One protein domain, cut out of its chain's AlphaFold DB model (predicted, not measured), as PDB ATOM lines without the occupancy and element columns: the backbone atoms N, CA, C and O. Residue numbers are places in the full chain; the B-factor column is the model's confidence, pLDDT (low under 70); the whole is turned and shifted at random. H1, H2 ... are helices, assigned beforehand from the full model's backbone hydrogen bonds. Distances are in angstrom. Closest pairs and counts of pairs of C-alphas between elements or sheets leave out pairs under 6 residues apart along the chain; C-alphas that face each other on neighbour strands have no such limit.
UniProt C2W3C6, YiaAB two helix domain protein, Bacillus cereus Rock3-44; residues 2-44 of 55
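Overview. This is residues 2 to 44 of the 55 residues of the protein "YiaAB two helix domain protein" of Bacillus cereus Rock3-44 (UniProt C2W3C6). One long straight helix, H2, makes the length of a hook; the short helix H1 folds back loosely beside its first turns, and residues 23 to 44 of H2 stick out free. The printed part has 43 residues with two named helices, H1 then H2, and no named strand: all helix. It is extended, with a radius of gyration of the C-alphas of 15.9 A, and a rod of 50 by 16 by 6 A.

Along the chain. H2, residues 12 to 44, measures 48.5 A from C-alpha 12 at (-16.074, -17.776, -68.442) to C-alpha 44 at (-43.704, 19.577, -82.467). H1, residues 2 to 7, begins with C-alpha 2 at (-29.763, -13.972, -72.855) and measures 9.0 A.

Arrangement. H2 only just touches H1, with 3 pairs of C-alphas within 8 A, and with its residues 15 to 19 alone. The closest C-alphas, of Ile 5 and Lys 15, are 6.6 A apart. The two form a helical hairpin, at a shallow tilt of 15 degrees, opposite ways. In H1 and H2 every O i to N i+4 pair is within hydrogen-bond range.

Size, cuts and confidence. The C-alphas farthest apart, of Thr 11 and Glu 44, are 50.5 A apart. The printed part has no cut, and the link from H1 to H2 is tight. The mean pLDDT of the printed part is 85.1; residue 2, residues 4 to 6 and residues 8 to 10 are under 70.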
ATOM      1  N   LEU A   2     -30.238 -13.269 -74.060       66.81
ATOM      2  CA  LEU A   2     -29.763 -13.972 -72.855       66.81
ATOM      3  C   LEU A   2     -29.780 -15.510 -72.962       66.81
ATOM      4  O   LEU A   2     -28.814 -16.144 -72.562       66.81
ATOM      5  N   ILE A   3     -30.806 -16.105 -73.581       70.19
ATOM      6  CA  ILE A   3     -30.911 -17.568 -73.771       70.19
ATOM      7  C   ILE A   3     -29.693 -18.143 -74.524       70.19
ATOM      8  O   ILE A   3     -29.176 -19.183 -74.137       70.19
ATOM      9  N   GLY A   4     -29.167 -17.430 -75.527       67.50
ATOM     10  CA  GLY A   4     -27.986 -17.866 -76.284       67.50
ATOM     11  C   GLY A   4     -26.677 -17.822 -75.485       67.50
ATOM     12  O   GLY A   4     -25.800 -18.639 -75.728       67.50
ATOM     13  N   ILE A   5     -26.557 -16.923 -74.500       66.56
ATOM     14  CA  ILE A   5     -25.394 -16.863 -73.594       66.56
ATOM     15  C   ILE A   5     -25.471 -17.981 -72.540       66.56
ATOM     16  O   ILE A   5     -24.439 -18.527 -72.152       66.56
ATOM     17  N   TYR A   6     -26.681 -18.346 -72.098       66.19
ATOM     18  CA  TYR A   6     -26.888 -19.416 -71.116       66.19
ATOM     19  C   TYR A   6     -26.647 -20.821 -71.683       66.19
ATOM     20  O   TYR A   6     -26.148 -21.676 -70.959       66.19
ATOM     21  N   THR A   7     -26.973 -21.066 -72.955       71.50
ATOM     22  CA  THR A   7     -26.802 -22.386 -73.592       71.50
ATOM     23  C   THR A   7     -25.375 -22.646 -74.094       71.50
ATOM     24  O   THR A   7     -25.036 -23.781 -74.413       71.50
ATOM     25  N   LEU A   8     -24.517 -21.624 -74.164       68.00
ATOM     26  CA  LEU A   8     -23.158 -21.763 -74.687       68.00
ATOM     27  C   LEU A   8     -22.221 -22.348 -73.615       68.00
ATOM     28  O   LEU A   8     -22.029 -21.727 -72.571       68.00
ATOM     29  N   ASP A   9     -21.610 -23.510 -73.846       66.44
ATOM     30  CA  ASP A   9     -20.622 -24.121 -72.934       66.44
ATOM     31  C   ASP A   9     -19.210 -23.573 -73.208       66.44
ATOM     32  O   ASP A   9     -18.297 -24.273 -73.622       66.44
ATOM     33  N   GLU A  10     -19.065 -22.255 -73.078       69.50
ATOM     34  CA  GLU A  10     -17.810 -21.549 -73.350       69.50
ATOM     35  C   GLU A  10     -17.124 -21.048 -72.081       69.50
ATOM     36  O   GLU A  10     -17.755 -20.830 -71.037       69.50
ATOM     37  N   THR A  11     -15.815 -20.818 -72.198       74.75
ATOM     38  CA  THR A  11     -14.965 -20.346 -71.095       74.75
ATOM     39  C   THR A  11     -15.519 -19.041 -70.508       74.75
ATOM     40  O   THR A  11     -15.973 -18.152 -71.234       74.75
ATOM     41  N   LEU A  12     -15.448 -18.884 -69.181       72.56
ATOM     42  CA  LEU A  12     -16.074 -17.776 -68.442       72.56
ATOM     43  C   LEU A  12     -15.703 -16.373 -68.974       72.56
ATOM     44  O   LEU A  12     -16.537 -15.467 -68.961       72.56
ATOM     45  N   SER A  13     -14.485 -16.209 -69.503       79.38
ATOM     46  CA  SER A  13     -14.008 -14.964 -70.129       79.38
ATOM     47  C   SER A  13     -14.834 -14.558 -71.363       79.38
ATOM     48  O   SER A  13     -15.257 -13.407 -71.493       79.38
ATOM     49  N   VAL A  14     -15.151 -15.519 -72.236       79.25
ATOM     50  CA  VAL A  14     -15.907 -15.288 -73.478       79.25
ATOM     51  C   VAL A  14     -17.364 -14.939 -73.162       79.25
ATOM     52  O   VAL A  14     -17.931 -14.015 -73.746       79.25
ATOM     53  N   LYS A  15     -17.957 -15.606 -72.163       77.12
ATOM     54  CA  LYS A  15     -19.302 -15.273 -71.659       77.12
ATOM     55  C   LYS A  15     -19.377 -13.848 -71.112       77.12
ATOM     56  O   LYS A  15     -20.341 -13.137 -71.393       77.12
ATOM     57  N   GLY A  16     -18.350 -13.417 -70.376       81.62
ATOM     58  CA  GLY A  16     -18.241 -12.048 -69.871       81.62
ATOM     59  C   GLY A  16     -18.227 -11.011 -70.995       81.62
ATOM     60  O   GLY A  16     -18.969 -10.031 -70.934       81.62
ATOM     61  N   TYR A  17     -17.460 -11.258 -72.061       86.31
ATOM     62  CA  TYR A  17     -17.399 -10.369 -73.224       86.31
ATOM     63  C   TYR A  17     -18.774 -10.174 -73.885       86.31
ATOM     64  O   TYR A  17     -19.216  -9.041 -74.099       86.31
ATOM     65  N   TYR A  18     -19.505 -11.267 -74.127       84.94
ATOM     66  CA  TYR A  18     -20.853 -11.194 -74.695       84.94
ATOM     67  C   TYR A  18     -21.863 -10.524 -73.759       84.94
ATOM     68  O   TYR A  18     -22.765  -9.824 -74.228       84.94
ATOM     69  N   LEU A  19     -21.713 -10.682 -72.442       85.62
ATOM     70  CA  LEU A  19     -22.582 -10.034 -71.462       85.62
ATOM     71  C   LEU A  19     -22.379  -8.512 -71.444       85.62
ATOM     72  O   LEU A  19     -23.359  -7.769 -71.485       85.62
ATOM     73  N   ILE A  20     -21.133  -8.036 -71.480       90.69
ATOM     74  CA  ILE A  20     -20.837  -6.598 -71.582       90.69
ATOM     75  C   ILE A  20     -21.349  -6.025 -72.909       90.69
ATOM     76  O   ILE A  20     -21.999  -4.979 -72.904       90.69
ATOM     77  N   GLY A  21     -21.148  -6.730 -74.027       91.06
ATOM     78  CA  GLY A  21     -21.703  -6.325 -75.322       91.06
ATOM     79  C   GLY A  21     -23.232  -6.230 -75.298       91.06
ATOM     80  O   GLY A  21     -23.806  -5.267 -75.802       91.06
ATOM     81  N   THR A  22     -23.895  -7.176 -74.628       88.25
ATOM     82  CA  THR A  22     -25.353  -7.168 -74.425       88.25
ATOM     83  C   THR A  22     -25.822  -5.952 -73.641       88.25
ATOM     84  O   THR A  22     -26.794  -5.300 -74.032       88.25
ATOM     85  N   LEU A  23     -25.142  -5.637 -72.540       90.62
ATOM     86  CA  LEU A  23     -25.472  -4.488 -71.704       90.62
ATOM     87  C   LEU A  23     -25.278  -3.180 -72.471       90.62
ATOM     88  O   LEU A  23     -26.163  -2.325 -72.451       90.62
ATOM     89  N   PHE A  24     -24.169  -3.050 -73.198       94.12
ATOM     90  CA  PHE A  24     -23.869  -1.848 -73.970       94.12
ATOM     91  C   PHE A  24     -24.870  -1.640 -75.111       94.12
ATOM     92  O   PHE A  24     -25.395  -0.541 -75.283       94.12
ATOM     93  N   LEU A  25     -25.210  -2.709 -75.837       93.31
ATOM     94  CA  LEU A  25     -26.221  -2.676 -76.891       93.31
ATOM     95  C   LEU A  25     -27.600  -2.284 -76.348       93.31
ATOM     96  O   LEU A  25     -28.296  -1.462 -76.940       93.31
ATOM     97  N   THR A  26     -27.975  -2.837 -75.194       92.75
ATOM     98  CA  THR A  26     -29.246  -2.518 -74.536       92.75
ATOM     99  C   THR A  26     -29.290  -1.042 -74.136       92.75
ATOM    100  O   THR A  26     -30.252  -0.350 -74.468       92.75
ATOM    101  N   MET A  27     -28.230  -0.523 -73.506       95.50
ATOM    102  CA  MET A  27     -28.135   0.897 -73.141       95.50
ATOM    103  C   MET A  27     -28.162   1.814 -74.366       95.50
ATOM    104  O   MET A  27     -28.873   2.818 -74.360       95.50
ATOM    105  N   SER A  28     -27.456   1.451 -75.440       96.56
ATOM    106  CA  SER A  28     -27.484   2.189 -76.707       96.56
ATOM    107  C   SER A  28     -28.900   2.274 -77.285       96.56
ATOM    108  O   SER A  28     -29.341   3.356 -77.667       96.56
ATOM    109  N   CYS A  29     -29.654   1.171 -77.257       96.19
ATOM    110  CA  CYS A  29     -31.045   1.145 -77.710       96.19
ATOM    111  C   CYS A  29     -31.955   2.055 -76.864       96.19
ATOM    112  O   CYS A  29     -32.812   2.750 -77.409       96.19
ATOM    113  N   PHE A  30     -31.760   2.101 -75.542       96.25
ATOM    114  CA  PHE A  30     -32.508   3.014 -74.668       96.25
ATOM    115  C   PHE A  30     -32.194   4.486 -74.943       96.25
ATOM    116  O   PHE A  30     -33.106   5.311 -74.964       96.25
ATOM    117  N   VAL A  31     -30.922   4.830 -75.157       97.00
ATOM    118  CA  VAL A  31     -30.525   6.204 -75.504       97.00
ATOM    119  C   VAL A  31     -31.117   6.602 -76.850       97.00
ATOM    120  O   VAL A  31     -31.701   7.673 -76.951       97.00
ATOM    121  N   LEU A  32     -31.052   5.721 -77.851       96.56
ATOM    122  CA  LEU A  32     -31.618   5.980 -79.172       96.56
ATOM    123  C   LEU A  32     -33.123   6.261 -79.107       96.56
ATOM    124  O   LEU A  32     -33.591   7.217 -79.718       96.56
ATOM    125  N   GLN A  33     -33.876   5.471 -78.338       96.81
ATOM    126  CA  GLN A  33     -35.311   5.702 -78.138       96.81
ATOM    127  C   GLN A  33     -35.591   7.070 -77.509       96.81
ATOM    128  O   GLN A  33     -36.504   7.764 -77.952       96.81
ATOM    129  N   LYS A  34     -34.788   7.485 -76.517       96.00
ATOM    130  CA  LYS A  34     -34.892   8.833 -75.939       96.00
ATOM    131  C   LYS A  34     -34.615   9.897 -76.990       96.00
ATOM    132  O   LYS A  34     -35.445  10.769 -77.169       96.00
ATOM    133  N   THR A  35     -33.523   9.776 -77.740       96.06
ATOM    134  CA  THR A  35     -33.163  10.736 -78.789       96.06
ATOM    135  C   THR A  35     -34.243  10.870 -79.860       96.06
ATOM    136  O   THR A  35     -34.518  11.980 -80.297       96.06
ATOM    137  N   ILE A  36     -34.868   9.770 -80.285       95.94
ATOM    138  CA  ILE A  36     -35.957   9.816 -81.273       95.94
ATOM    139  C   ILE A  36     -37.159  10.574 -80.708       95.94
ATOM    140  O   ILE A  36     -37.644  11.492 -81.360       95.94
ATOM    141  N   ARG A  37     -37.594  10.228 -79.491       95.50
ATOM    142  CA  ARG A  37     -38.705  10.912 -78.819       95.50
ATOM    143  C   ARG A  37     -38.406  12.395 -78.616       95.50
ATOM    144  O   ARG A  37     -39.243  13.232 -78.912       95.50
ATOM    145  N   ASP A  38     -37.204  12.713 -78.151       94.38
ATOM    146  CA  ASP A  38     -36.789  14.089 -77.897       94.38
ATOM    147  C   ASP A  38     -36.735  14.891 -79.215       94.38
ATOM    148  O   ASP A  38     -37.156  16.042 -79.248       94.38
ATOM    149  N   ASN A  39     -36.304  14.278 -80.326       91.81
ATOM    150  CA  ASN A  39     -36.346  14.899 -81.656       91.81
ATOM    151  C   ASN A  39     -37.779  15.122 -82.170       91.81
ATOM    152  O   ASN A  39     -38.028  16.095 -82.882       91.81
ATOM    153  N   GLU A  40     -38.706  14.214 -81.862       92.00
ATOM    154  CA  GLU A  40     -40.122  14.345 -82.222       92.00
ATOM    155  C   GLU A  40     -40.786  15.473 -81.419       92.00
ATOM    156  O   GLU A  40     -41.382  16.371 -82.015       92.00
ATOM    157  N   GLU A  41     -40.570  15.510 -80.098       90.31
ATOM    158  CA  GLU A  41     -41.022  16.593 -79.213       90.31
ATOM    159  C   GLU A  41     -40.459  17.963 -79.651       90.31
ATOM    160  O   GLU A  41     -41.175  18.968 -79.619       90.31
ATOM    161  N   ASP A  42     -39.193  18.026 -80.086       88.50
ATOM    162  CA  ASP A  42     -38.566  19.260 -80.585       88.50
ATOM    163  C   ASP A  42     -39.204  19.740 -81.899       88.50
ATOM    164  O   ASP A  42     -39.459  20.932 -82.072       88.50
ATOM    165  N   ASN A  43     -39.547  18.817 -82.803       84.88
ATOM    166  CA  ASN A  43     -40.214  19.149 -84.062       84.88
ATOM    167  C   ASN A  43     -41.666  19.625 -83.855       84.88
ATOM    168  O   ASN A  43     -42.139  20.489 -84.592       84.88
ATOM    169  N   GLU A  44     -42.371  19.096 -82.851       83.19
ATOM    170  CA  GLU A  44     -43.704  19.577 -82.467       83.19
ATOM    171  C   GLU A  44     -43.657  20.961 -81.802       83.19
ATOM    172  O   GLU A  44     -44.486  21.825 -82.100       83.19
TER     173      GLU A  44